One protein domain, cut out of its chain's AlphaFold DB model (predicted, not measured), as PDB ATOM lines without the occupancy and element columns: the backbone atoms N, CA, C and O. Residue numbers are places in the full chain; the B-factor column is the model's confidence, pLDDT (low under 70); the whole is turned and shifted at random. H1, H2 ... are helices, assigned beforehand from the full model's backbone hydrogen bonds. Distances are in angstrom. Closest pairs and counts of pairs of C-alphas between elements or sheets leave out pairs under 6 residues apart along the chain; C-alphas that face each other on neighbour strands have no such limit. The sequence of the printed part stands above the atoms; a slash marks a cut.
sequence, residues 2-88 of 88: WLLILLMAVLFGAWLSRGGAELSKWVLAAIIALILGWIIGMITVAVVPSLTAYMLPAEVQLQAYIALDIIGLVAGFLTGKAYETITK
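This is residues 2 to 88 of the 88 residues of an uncharacterized protein of Candidatus Bathyarchaeota archaeon (UniProt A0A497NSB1). Look first for H4, the longest helix; H1 crosses it slantwise, running the same way, and H2 folds back along the other side of H1, so that H1 sits between two longer helices that stay apart. The short H3 lies at one end of this rod, in the turn from H2 to H4, where residues 46 to 51 stick out. The printed part has 87 residues with four named helices, H1, H2, H3 and H4 in chain order, and no named strand: the class is all helix. It is loose, with a radius of gyration of the C-alphas of 15.3 A and spans of 51 by 23 by 18 A.

Start at H4, residues 58 to 87, which touches H1, residues 2 to 17, closest at the C-alphas of Val 10 and Gly 76, 3.9 A apart. Their lines stand at a steep tilt of 38 degrees, the same way. H1 forms a helical hairpin with H2, residues 23 to 47, which touches it with residues 27 to 37 alone; the closest C-alphas, of Ile 5 and Leu 34, are 5.8 A apart. These two run opposite ways at a shallow tilt of 5 degrees. H2 and H4 are apart. H3, residues 49 to 54, is close to H2 but not clearly touching, with the C-alphas of Val 45 and Leu 51 closest at 5.6 A; it is apart from H1 and H4. In H1, H2 and H4 every O i to N i+4 pair is within hydrogen-bond range; in H3 0 of 2 are, beside 2 of 3 O i to N i+3 pairs.

Find C-alpha 58 at (60.321, 24.130, 36.057); H4 runs 43.0 A from there to C-alpha 87 at (18.199, 22.243, 44.729). H1 begins at C-alpha 2, (49.139, 21.094, 44.253), and spans 23.0 A; H2 spans 36.0 A and H3 9.9 A.

The C-alphas farthest apart, of Pro 49 and Lys 88, are 51.1 A apart. The printed part has no cut, and its three links are tight. The mean pLDDT of the printed part is 70.3; 34 residues are under 70, among them 2 to 11 and 18 to 33.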
ATOM      1  N   TRP A   2      49.883  21.117  45.510       60.91
ATOM      2  CA  TRP A   2      49.139  21.094  44.253       60.91
ATOM      3  C   TRP A   2      47.630  20.893  44.487       60.91
ATOM      4  O   TRP A   2      46.797  21.517  43.846       60.91
ATOM      5  N   LEU A   3      47.290  20.103  45.511       60.28
ATOM      6  CA  LEU A   3      45.919  19.889  45.979       60.28
ATOM      7  C   LEU A   3      45.252  21.165  46.521       60.28
ATOM      8  O   LEU A   3      44.059  21.347  46.334       60.28
ATOM      9  N   LEU A   4      46.011  22.040  47.191       60.47
ATOM     10  CA  LEU A   4      45.491  23.271  47.806       60.47
ATOM     11  C   LEU A   4      45.137  24.307  46.733       60.47
ATOM     12  O   LEU A   4      44.081  24.925  46.797       60.47
ATOM     13  N   ILE A   5      45.993  24.419  45.718       66.81
ATOM     14  CA  ILE A   5      45.787  25.231  44.512       66.81
ATOM     15  C   ILE A   5      44.550  24.741  43.744       66.81
ATOM     16  O   ILE A   5      43.623  25.512  43.506       66.81
ATOM     17  N   LEU A   6      44.466  23.431  43.486       65.56
ATOM     18  CA  LEU A   6      43.305  22.812  42.845       65.56
ATOM     19  C   LEU A   6      42.011  23.035  43.647       65.56
ATOM     20  O   LEU A   6      40.989  23.401  43.076       65.56
ATOM     21  N   LEU A   7      42.046  22.858  44.973       63.94
ATOM     22  CA  LEU A   7      40.905  23.116  45.859       63.94
ATOM     23  C   LEU A   7      40.438  24.572  45.780       63.94
ATOM     24  O   LEU A   7      39.236  24.813  45.708       63.94
ATOM     25  N   MET A   8      41.363  25.535  45.762       67.94
ATOM     26  CA  MET A   8      41.022  26.953  45.610       67.94
ATOM     27  C   MET A   8      40.378  27.239  44.252       67.94
ATOM     28  O   MET A   8      39.353  27.921  44.202       67.94
ATOM     29  N   ALA A   9      40.907  26.664  43.171       68.75
ATOM     30  CA  ALA A   9      40.327  26.792  41.838       68.75
ATOM     31  C   ALA A   9      38.911  26.180  41.753       68.75
ATOM     32  O   ALA A   9      37.999  26.810  41.216       68.75
ATOM     33  N   VAL A  10      38.693  25.005  42.361       69.50
ATOM     34  CA  VAL A  10      37.369  24.357  42.469       69.50
ATOM     35  C   VAL A  10      36.386  25.201  43.271       69.50
ATOM     36  O   VAL A  10      35.259  25.434  42.832       69.50
ATOM     37  N   LEU A  11      36.792  25.694  44.439       69.06
ATOM     38  CA  LEU A  11      35.925  26.518  45.282       69.06
ATOM     39  C   LEU A  11      35.538  27.826  44.578       69.06
ATOM     40  O   LEU A  11      34.375  28.233  44.632       69.06
ATOM     41  N   PHE A  12      36.478  28.441  43.863       70.88
ATOM     42  CA  PHE A  12      36.225  29.659  43.102       70.88
ATOM     43  C   PHE A  12      35.303  29.415  41.893       70.88
ATOM     44  O   PHE A  12      34.341  30.162  41.701       70.88
ATOM     45  N   GLY A  13      35.511  28.333  41.136       66.94
ATOM     46  CA  GLY A  13      34.600  27.933  40.061       66.94
ATOM     47  C   GLY A  13      33.171  27.693  40.564       66.94
ATOM     48  O   GLY A  13      32.204  28.189  39.980       66.94
ATOM     49  N   ALA A  14      33.024  26.992  41.692       67.88
ATOM     50  CA  ALA A  14      31.721  26.711  42.295       67.88
ATOM     51  C   ALA A  14      31.012  27.988  42.749       67.88
ATOM     52  O   ALA A  14      29.806  28.130  42.541       67.88
ATOM     53  N   TRP A  15      31.749  28.945  43.308       71.44
ATOM     54  CA  TRP A  15      31.215  30.257  43.660       71.44
ATOM     55  C   TRP A  15      30.760  31.058  42.429       71.44
ATOM     56  O   TRP A  15      29.646  31.585  42.426       71.44
ATOM     57  N   LEU A  16      31.565  31.082  41.359       69.62
ATOM     58  CA  LEU A  16      31.240  31.739  40.082       69.62
ATOM     59  C   LEU A  16      29.886  31.285  39.525       69.62
ATOM     60  O   LEU A  16      29.088  32.100  39.063       69.62
ATOM     61  N   SER A  17      29.601  29.985  39.610       70.38
ATOM     62  CA  SER A  17      28.353  29.414  39.097       70.38
ATOM     63  C   SER A  17      27.085  29.955  39.776       70.38
ATOM     64  O   SER A  17      26.029  29.942  39.142       70.38
ATOM     65  N   ARG A  18      27.202  30.466  41.014       69.06
ATOM     66  CA  ARG A  18      26.098  30.937  41.870       69.06
ATOM     67  C   ARG A  18      25.832  32.448  41.772       69.06
ATOM     68  O   ARG A  18      25.132  33.002  42.615       69.06
ATOM     69  N   GLY A  19      26.393  33.131  40.769       64.06
ATOM     70  CA  GLY A  19      26.097  34.547  40.493       64.06
ATOM     71  C   GLY A  19      26.826  35.549  41.398       64.06
ATOM     72  O   GLY A  19      26.247  36.566  41.770       64.06
ATOM     73  N   GLY A  20      28.079  35.255  41.759       58.19
ATOM     74  CA  GLY A  20      28.924  36.022  42.685       58.19
ATOM     75  C   GLY A  20      28.785  37.551  42.610       58.19
ATOM     76  O   GLY A  20      29.235  38.189  41.662       58.19
ATOM     77  N   ALA A  21      28.197  38.141  43.655       53.69
ATOM     78  CA  ALA A  21      27.767  39.541  43.687       53.69
ATOM     79  C   ALA A  21      28.899  40.589  43.820       53.69
ATOM     80  O   ALA A  21      28.636  41.780  43.708       53.69
ATOM     81  N   GLU A  22      30.160  40.185  43.997       60.97
ATOM     82  CA  GLU A  22      31.322  41.086  43.921       60.97
ATOM     83  C   GLU A  22      32.500  40.378  43.234       60.97
ATOM     84  O   GLU A  22      33.433  39.894  43.876       60.97
ATOM     85  N   LEU A  23      32.435  40.290  41.902       57.97
ATOM     86  CA  LEU A  23      33.416  39.594  41.063       57.97
ATOM     87  C   LEU A  23      34.865  40.050  41.336       57.97
ATOM     88  O   LEU A  23      35.769  39.225  41.405       57.97
ATOM     89  N   SER A  24      35.098  41.350  41.534       58.91
ATOM     90  CA  SER A  24      36.449  41.930  41.565       58.91
ATOM     91  C   SER A  24      37.265  41.567  42.810       58.91
ATOM     92  O   SER A  24      38.436  41.212  42.685       58.91
ATOM     93  N   LYS A  25      36.672  41.611  44.011       58.69
ATOM     94  CA  LYS A  25      37.402  41.352  45.267       58.69
ATOM     95  C   LYS A  25      37.699  39.867  45.462       58.69
ATOM     96  O   LYS A  25      38.773  39.517  45.944       58.69
ATOM     97  N   TRP A  26      36.779  38.997  45.050       58.75
ATOM     98  CA  TRP A  26      36.936  37.548  45.184       58.75
ATOM     99  C   TRP A  26      37.838  36.942  44.109       58.75
ATOM    100  O   TRP A  26      38.641  36.073  44.439       58.75
ATOM    101  N   VAL A  27      37.794  37.443  42.865       65.81
ATOM    102  CA  VAL A  27      38.808  37.116  41.842       65.81
ATOM    103  C   VAL A  27      40.195  37.504  42.345       65.81
ATOM    104  O   VAL A  27      41.119  36.696  42.285       65.81
ATOM    105  N   LEU A  28      40.339  38.713  42.896       62.81
ATOM    106  CA  LEU A  28      41.613  39.176  43.435       62.81
ATOM    107  C   LEU A  28      42.083  38.297  44.605       62.81
ATOM    108  O   LEU A  28      43.240  37.889  44.626       62.81
ATOM    109  N   ALA A  29      41.194  37.938  45.536       61.16
ATOM    110  CA  ALA A  29      41.513  37.043  46.648       61.16
ATOM    111  C   ALA A  29      41.921  35.632  46.180       61.16
ATOM    112  O   ALA A  29      42.871  35.064  46.718       61.16
ATOM    113  N   ALA A  30      41.253  35.082  45.160       64.81
ATOM    114  CA  ALA A  30      41.588  33.782  44.581       64.81
ATOM    115  C   ALA A  30      42.952  33.806  43.875       64.81
ATOM    116  O   ALA A  30      43.777  32.925  44.104       64.81
ATOM    117  N   ILE A  31      43.227  34.848  43.084       69.44
ATOM    118  CA  ILE A  31      44.534  35.050  42.444       69.44
ATOM    119  C   ILE A  31      45.634  35.190  43.505       69.44
ATOM    120  O   ILE A  31      46.677  34.550  43.389       69.44
ATOM    121  N   ILE A  32      45.397  35.963  44.570       65.69
ATOM    122  CA  ILE A  32      46.346  36.105  45.685       65.69
ATOM    123  C   ILE A  32      46.603  34.749  46.353       65.69
ATOM    124  O   ILE A  32      47.759  34.400  46.580       65.69
ATOM    125  N   ALA A  33      45.563  33.962  46.636       64.62
ATOM    126  CA  ALA A  33      45.707  32.640  47.246       64.62
ATOM    127  C   ALA A  33      46.484  31.660  46.348       64.62
ATOM    128  O   ALA A  33      47.333  30.919  46.847       64.62
ATOM    129  N   LEU A  34      46.243  31.688  45.031       70.94
ATOM    130  CA  LEU A  34      46.988  30.899  44.045       70.94
ATOM    131  C   LEU A  34      48.470  31.293  44.030       70.94
ATOM    132  O   LEU A  34      49.331  30.433  44.213       70.94
ATOM    133  N   ILE A  35      48.770  32.590  43.911       71.31
ATOM    134  CA  ILE A  35      50.145  33.113  43.902       71.31
ATOM    135  C   ILE A  35      50.873  32.769  45.207       71.31
ATOM    136  O   ILE A  35      52.002  32.277  45.172       71.31
ATOM    137  N   LEU A  36      50.236  32.976  46.364       68.12
ATOM    138  CA  LEU A  36      50.811  32.613  47.663       68.12
ATOM    139  C   LEU A  36      51.072  31.107  47.758       68.12
ATOM    140  O   LEU A  36      52.132  30.699  48.232       68.12
ATOM    141  N   GLY A  37      50.149  30.281  47.258       68.00
ATOM    142  CA  GLY A  37      50.328  28.836  47.158       68.00
ATOM    143  C   GLY A  37      51.552  28.461  46.323       68.00
ATOM    144  O   GLY A  37      52.333  27.612  46.741       68.00
ATOM    145  N   TRP A  38      51.782  29.122  45.190       72.81
ATOM    146  CA  TRP A  38      52.963  28.871  44.358       72.81
ATOM    147  C   TRP A  38      54.258  29.295  45.062       72.81
ATOM    148  O   TRP A  38      55.219  28.524  45.101       72.81
ATOM    149  N   ILE A  39      54.274  30.484  45.673       74.00
ATOM    150  CA  ILE A  39      55.434  31.016  46.406       74.00
ATOM    151  C   ILE A  39      55.829  30.087  47.553       74.00
ATOM    152  O   ILE A  39      56.996  29.711  47.666       74.00
ATOM    153  N   ILE A  40      54.863  29.662  48.371       74.00
ATOM    154  CA  ILE A  40      55.113  28.724  49.472       74.00
ATOM    155  C   ILE A  40      55.694  27.407  48.930       74.00
ATOM    156  O   ILE A  40      56.517  26.783  49.597       74.00
ATOM    157  N   GLY A  41      55.331  27.004  47.709       71.06
ATOM    158  CA  GLY A  41      55.827  25.781  47.071       71.06
ATOM    159  C   GLY A  41      57.272  25.871  46.683       71.06
ATOM    160  O   GLY A  41      58.052  24.984  47.029       71.06
ATOM    161  N   MET A  42      57.638  26.984  46.064       73.31
ATOM    162  CA  MET A  42      59.029  27.273  45.750       73.31
ATOM    163  C   MET A  42      59.879  27.373  47.024       73.31
ATOM    164  O   MET A  42      60.950  26.774  47.086       73.31
ATOM    165  N   ILE A  43      59.381  28.041  48.074       75.38
ATOM    166  CA  ILE A  43      60.087  28.156  49.362       75.38
ATOM    167  C   ILE A  43      60.259  26.785  50.024       75.38
ATOM    168  O   ILE A  43      61.355  26.450  50.459       75.38
ATOM    169  N   THR A  44      59.203  25.971  50.084       73.19
ATOM    170  CA  THR A  44      59.252  24.645  50.726       73.19
ATOM    171  C   THR A  44      60.297  23.750  50.062       73.19
ATOM    172  O   THR A  44      61.030  23.039  50.743       73.19
ATOM    173  N   VAL A  45      60.410  23.822  48.736       71.75
ATOM    174  CA  VAL A  45      61.394  23.059  47.958       71.75
ATOM    175  C   VAL A  45      62.810  23.591  48.169       71.75
ATOM    176  O   VAL A  45      63.743  22.803  48.290       71.75
ATOM    177  N   ALA A  46      62.975  24.911  48.263       72.56
ATOM    178  CA  ALA A  46      64.268  25.520  48.565       72.56
ATOM    179  C   ALA A  46      64.765  25.165  49.979       72.56
ATOM    180  O   ALA A  46      65.960  24.963  50.183       72.56
ATOM    181  N   VAL A  47      63.852  25.066  50.951       77.75
ATOM    182  CA  VAL A  47      64.159  24.731  52.353       77.75
ATOM    183  C   VAL A  47      64.360  23.228  52.556       77.75
ATOM    184  O   VAL A  47      65.124  22.824  53.433       77.75
ATOM    185  N   VAL A  48      63.709  22.389  51.747       82.94
ATOM    186  CA  VAL A  48      63.817  20.927  51.816       82.94
ATOM    187  C   VAL A  48      64.310  20.394  50.465       82.94
ATOM    188  O   VAL A  48      63.508  19.933  49.649       82.94
ATOM    189  N   PRO A  49      65.636  20.407  50.215       77.12
ATOM    190  CA  PRO A  49      66.204  20.069  48.913       77.12
ATOM    191  C   PRO A  49      65.865  18.656  48.441       77.12
ATOM    192  O   PRO A  49      65.772  18.425  47.242       77.12
ATOM    193  N   SER A  50      65.614  17.708  49.348       78.00
ATOM    194  CA  SER A  50      65.190  16.347  48.993       78.00
ATOM    195  C   SER A  50      63.844  16.294  48.260       78.00
ATOM    196  O   SER A  50      63.576  15.319  47.560       78.00
ATOM    197  N   LEU A  51      63.015  17.342  48.354       72.56
ATOM    198  CA  LEU A  51      61.778  17.455  47.583       72.56
ATOM    199  C   LEU A  51      62.023  17.774  46.104       72.56
ATOM    200  O   LEU A  51      61.152  17.482  45.289       72.56
ATOM    201  N   THR A  52      63.195  18.303  45.731       72.19
ATOM    202  CA  THR A  52      63.530  18.572  44.317       72.19
ATOM    203  C   THR A  52      63.533  17.301  43.467       72.19
ATOM    204  O   THR A  52      63.138  17.352  42.308       72.19
ATOM    205  N   ALA A  53      63.871  16.145  44.050       75.94
ATOM    206  CA  ALA A  53      63.825  14.848  43.368       75.94
ATOM    207  C   ALA A  53      62.398  14.400  42.995       75.94
ATOM    208  O   ALA A  53      62.222  13.559  42.120       75.94
ATOM    209  N   TYR A  54      61.383  14.964  43.655       72.44
ATOM    210  CA  TYR A  54      59.965  14.689  43.408       72.44
ATOM    211  C   TYR A  54      59.278  15.824  42.643       72.44
ATOM    212  O   TYR A  54      58.057  15.811  42.466       72.44
ATOM    213  N   MET A  55      60.043  16.825  42.211       71.19
ATOM    214  CA  MET A  55      59.542  17.934  41.426       71.19
ATOM    215  C   MET A  55      59.756  17.694  39.939       71.19
ATOM    216  O   MET A  55      60.800  17.220  39.501       71.19
ATOM    217  N   LEU A  56      58.759  18.085  39.149       72.94
ATOM    218  CA  LEU A  56      58.917  18.167  37.704       72.94
ATOM    219  C   LEU A  56      59.910  19.290  37.346       72.94
ATOM    220  O   LEU A  56      60.100  20.211  38.145       72.94
ATOM    221  N   PRO A  57      60.517  19.273  36.150       79.25
ATOM    222  CA  PRO A  57      61.252  20.425  35.634       79.25
ATOM    223  C   PRO A  57      60.397  21.699  35.666       79.25
ATOM    224  O   PRO A  57      59.171  21.631  35.537       79.25
ATOM    225  N   ALA A  58      61.026  22.863  35.845       72.06
ATOM    226  CA  ALA A  58      60.321  24.130  36.057       72.06
ATOM    227  C   ALA A  58      59.345  24.470  34.915       72.06
ATOM    228  O   ALA A  58      58.252  24.978  35.175       72.06
ATOM    229  N   GLU A  59      59.691  24.136  33.665       74.00
ATOM    230  CA  GLU A  59      58.815  24.393  32.517       74.00
ATOM    231  C   GLU A  59      57.549  23.526  32.575       74.00
ATOM    232  O   GLU A  59      56.444  23.991  32.290       74.00
ATOM    233  N   VAL A  60      57.703  22.270  33.000       77.94
ATOM    234  CA  VAL A  60      56.604  21.307  33.136       77.94
ATOM    235  C   VAL A  60      55.729  21.647  34.342       77.94
ATOM    236  O   VAL A  60      54.510  21.511  34.271       77.94
ATOM    237  N   GLN A  61      56.320  22.137  35.434       73.81
ATOM    238  CA  GLN A  61      55.562  22.602  36.598       73.81
ATOM    239  C   GLN A  61      54.615  23.742  36.239       73.81
ATOM    240  O   GLN A  61      53.441  23.676  36.587       73.81
ATOM    241  N   LEU A  62      55.096  24.758  35.513       74.75
ATOM    242  CA  LEU A  62      54.264  25.893  35.113       74.75
ATOM    243  C   LEU A  62      53.059  25.440  34.276       74.75
ATOM    244  O   LEU A  62      51.930  25.851  34.542       74.75
ATOM    245  N   GLN A  63      53.287  24.557  33.301       76.75
ATOM    246  CA  GLN A  63      52.218  23.989  32.476       76.75
ATOM    247  C   GLN A  63      51.229  23.165  33.311       76.75
ATOM    248  O   GLN A  63      50.017  23.312  33.153       76.75
ATOM    249  N   ALA A  64      51.734  22.334  34.229       74.88
ATOM    250  CA  ALA A  64      50.906  21.539  35.128       74.88
ATOM    251  C   ALA A  64      50.064  22.416  36.068       74.88
ATOM    252  O   ALA A  64      48.902  22.092  36.312       74.88
ATOM    253  N   TYR A  65      50.605  23.536  36.558       74.44
ATOM    254  CA  TYR A  65      49.863  24.467  37.409       74.44
ATOM    255  C   TYR A  65      48.736  25.160  36.650       74.44
ATOM    256  O   TYR A  65      47.597  25.135  37.110       74.44
ATOM    257  N   ILE A  66      49.015  25.681  35.452       77.06
ATOM    258  CA  ILE A  66      47.983  26.291  34.600       77.06
ATOM    259  C   ILE A  66      46.876  25.274  34.288       77.06
ATOM    260  O   ILE A  66      45.691  25.594  34.384       77.06
ATOM    261  N   ALA A  67      47.244  24.034  33.951       79.56
ATOM    262  CA  ALA A  67      46.276  22.978  33.669       79.56
ATOM    263  C   ALA A  67      45.408  22.643  34.895       79.56
ATOM    264  O   ALA A  67      44.188  22.536  34.766       79.56
ATOM    265  N   LEU A  68      46.010  22.509  36.081       76.75
ATOM    266  CA  LEU A  68      45.285  22.242  37.327       76.75
ATOM    267  C   LEU A  68      44.327  23.376  37.697       76.75
ATOM    268  O   LEU A  68      43.204  23.095  38.114       76.75
ATOM    269  N   ASP A  69      44.728  24.630  37.500       73.00
ATOM    270  CA  ASP A  69      43.880  25.790  37.777       73.00
ATOM    271  C   ASP A  69      42.654  25.821  36.856       73.00
ATOM    272  O   ASP A  69      41.528  26.005  37.322       73.00
ATOM    273  N   ILE A  70      42.846  25.562  35.557       78.50
ATOM    274  CA  ILE A  70      41.748  25.478  34.584       78.50
ATOM    275  C   ILE A  70      40.806  24.321  34.932       78.50
ATOM    276  O   ILE A  70      39.589  24.510  34.971       78.50
ATOM    277  N   ILE A  71      41.349  23.133  35.209       75.62
ATOM    278  CA  ILE A  71      40.548  21.959  35.587       75.62
ATOM    279  C   ILE A  71      39.750  22.255  36.856       75.62
ATOM    280  O   ILE A  71      38.553  21.971  36.900       75.62
ATOM    281  N   GLY A  72      40.387  22.850  37.866       73.88
ATOM    282  CA  GLY A  72      39.729  23.206  39.114       73.88
ATOM    283  C   GLY A  72      38.588  24.192  38.889       73.88
ATOM    284  O   GLY A  72      37.463  23.924  39.302       73.88
ATOM    285  N   LEU A  73      38.836  25.274  38.152       75.69
ATOM    286  CA  LEU A  73      37.824  26.265  37.779       75.69
ATOM    287  C   LEU A  73      36.608  25.639  37.090       75.69
ATOM    288  O   LEU A  73      35.467  25.893  37.485       75.69
ATOM    289  N   VAL A  74      36.847  24.807  36.076       74.00
ATOM    290  CA  VAL A  74      35.783  24.143  35.314       74.00
ATOM    291  C   VAL A  74      35.013  23.164  36.201       74.00
ATOM    292  O   VAL A  74      33.785  23.218  36.245       74.00
ATOM    293  N   ALA A  75      35.711  22.307  36.950       70.94
ATOM    294  CA  ALA A  75      35.090  21.339  37.852       70.94
ATOM    295  C   ALA A  75      34.253  22.027  38.939       70.94
ATOM    296  O   ALA A  75      33.124  21.615  39.217       70.94
ATOM    297  N   GLY A  76      34.779  23.113  39.505       72.56
ATOM    298  CA  GLY A  76      34.066  23.980  40.426       72.56
ATOM    299  C   GLY A  76      32.781  24.517  39.817       72.56
ATOM    300  O   GLY A  76      31.701  24.320  40.375       72.56
ATOM    301  N   PHE A  77      32.883  25.154  38.651       73.81
ATOM    302  CA  PHE A  77      31.742  25.759  37.967       73.81
ATOM    303  C   PHE A  77      30.641  24.742  37.664       73.81
ATOM    304  O   PHE A  77      29.471  24.987  37.968       73.81
ATOM    305  N   LEU A  78      31.016  23.580  37.130       71.88
ATOM    306  CA  LEU A  78      30.085  22.489  36.846       71.88
ATOM    307  C   LEU A  78      29.422  21.959  38.121       71.88
ATOM    308  O   LEU A  78      28.206  21.776  38.141       71.88
ATOM    309  N   THR A  79      30.190  21.769  39.196       71.44
ATOM    310  CA  THR A  79      29.664  21.317  40.496       71.44
ATOM    311  C   THR A  79      28.648  22.306  41.054       71.44
ATOM    312  O   THR A  79      27.572  21.920  41.511       71.44
ATOM    313  N   GLY A  80      28.965  23.599  41.007       69.62
ATOM    314  CA  GLY A  80      28.061  24.619  41.511       69.62
ATOM    315  C   GLY A  80      26.794  24.766  40.655       69.62
ATOM    316  O   GLY A  80      25.711  24.900  41.226       69.62
ATOM    317  N   LYS A  81      26.885  24.604  39.324       71.38
ATOM    318  CA  LYS A  81      25.706  24.507  38.445       71.38
ATOM    319  C   LYS A  81      24.856  23.271  38.716       71.38
ATOM    320  O   LYS A  81      23.642  23.401  38.834       71.38
ATOM    321  N   ALA A  82      25.470  22.101  38.881       71.94
ATOM    322  CA  ALA A  82      24.751  20.877  39.225       71.94
ATOM    323  C   ALA A  82      24.003  21.023  40.561       71.94
ATOM    324  O   ALA A  82      22.839  20.643  40.664       71.94
ATOM    325  N   TYR A  83      24.636  21.642  41.562       68.31
ATOM    326  CA  TYR A  83      23.990  21.942  42.839       68.31
ATOM    327  C   TYR A  83      22.769  22.859  42.673       68.31
ATOM    328  O   TYR A  83      21.722  22.575  43.252       68.31
ATOM    329  N   GLU A  84      22.865  23.932  41.873       71.25
ATOM    330  CA  GLU A  84      21.711  24.796  41.571       71.25
ATOM    331  C   GLU A  84      20.567  24.028  40.900       71.25
ATOM    332  O   GLU A  84      19.410  24.292  41.209       71.25
ATOM    333  N   THR A  85      20.870  23.098  39.990       75.75
ATOM    334  CA  THR A  85      19.857  22.289  39.291       75.75
ATOM    335  C   THR A  85      19.181  21.264  40.198       75.75
ATOM    336  O   THR A  85      18.006  20.991  40.015       75.75
ATOM    337  N   ILE A  86      19.903  20.686  41.161       75.12
ATOM    338  CA  ILE A  86      19.349  19.682  42.086       75.12
ATOM    339  C   ILE A  86      18.493  20.334  43.183       75.12
ATOM    340  O   ILE A  86      17.581  19.705  43.710       75.12
ATOM    341  N   THR A  87      18.823  21.566  43.576       72.88
ATOM    342  CA  THR A  87      18.199  22.243  44.729       72.88
ATOM    343  C   THR A  87      17.065  23.204  44.363       72.88
ATOM    344  O   THR A  87      16.423  23.734  45.271       72.88
ATOM    345  N   LYS A  88      16.816  23.428  43.070       59.47
ATOM    346  CA  LYS A  88      15.667  24.173  42.534       59.47
ATOM    347  C   LYS A  88      14.643  23.215  41.950       59.47
ATOM    348  O   LYS A  88      13.442  23.527  42.093       59.47
TER     349      LYS A  88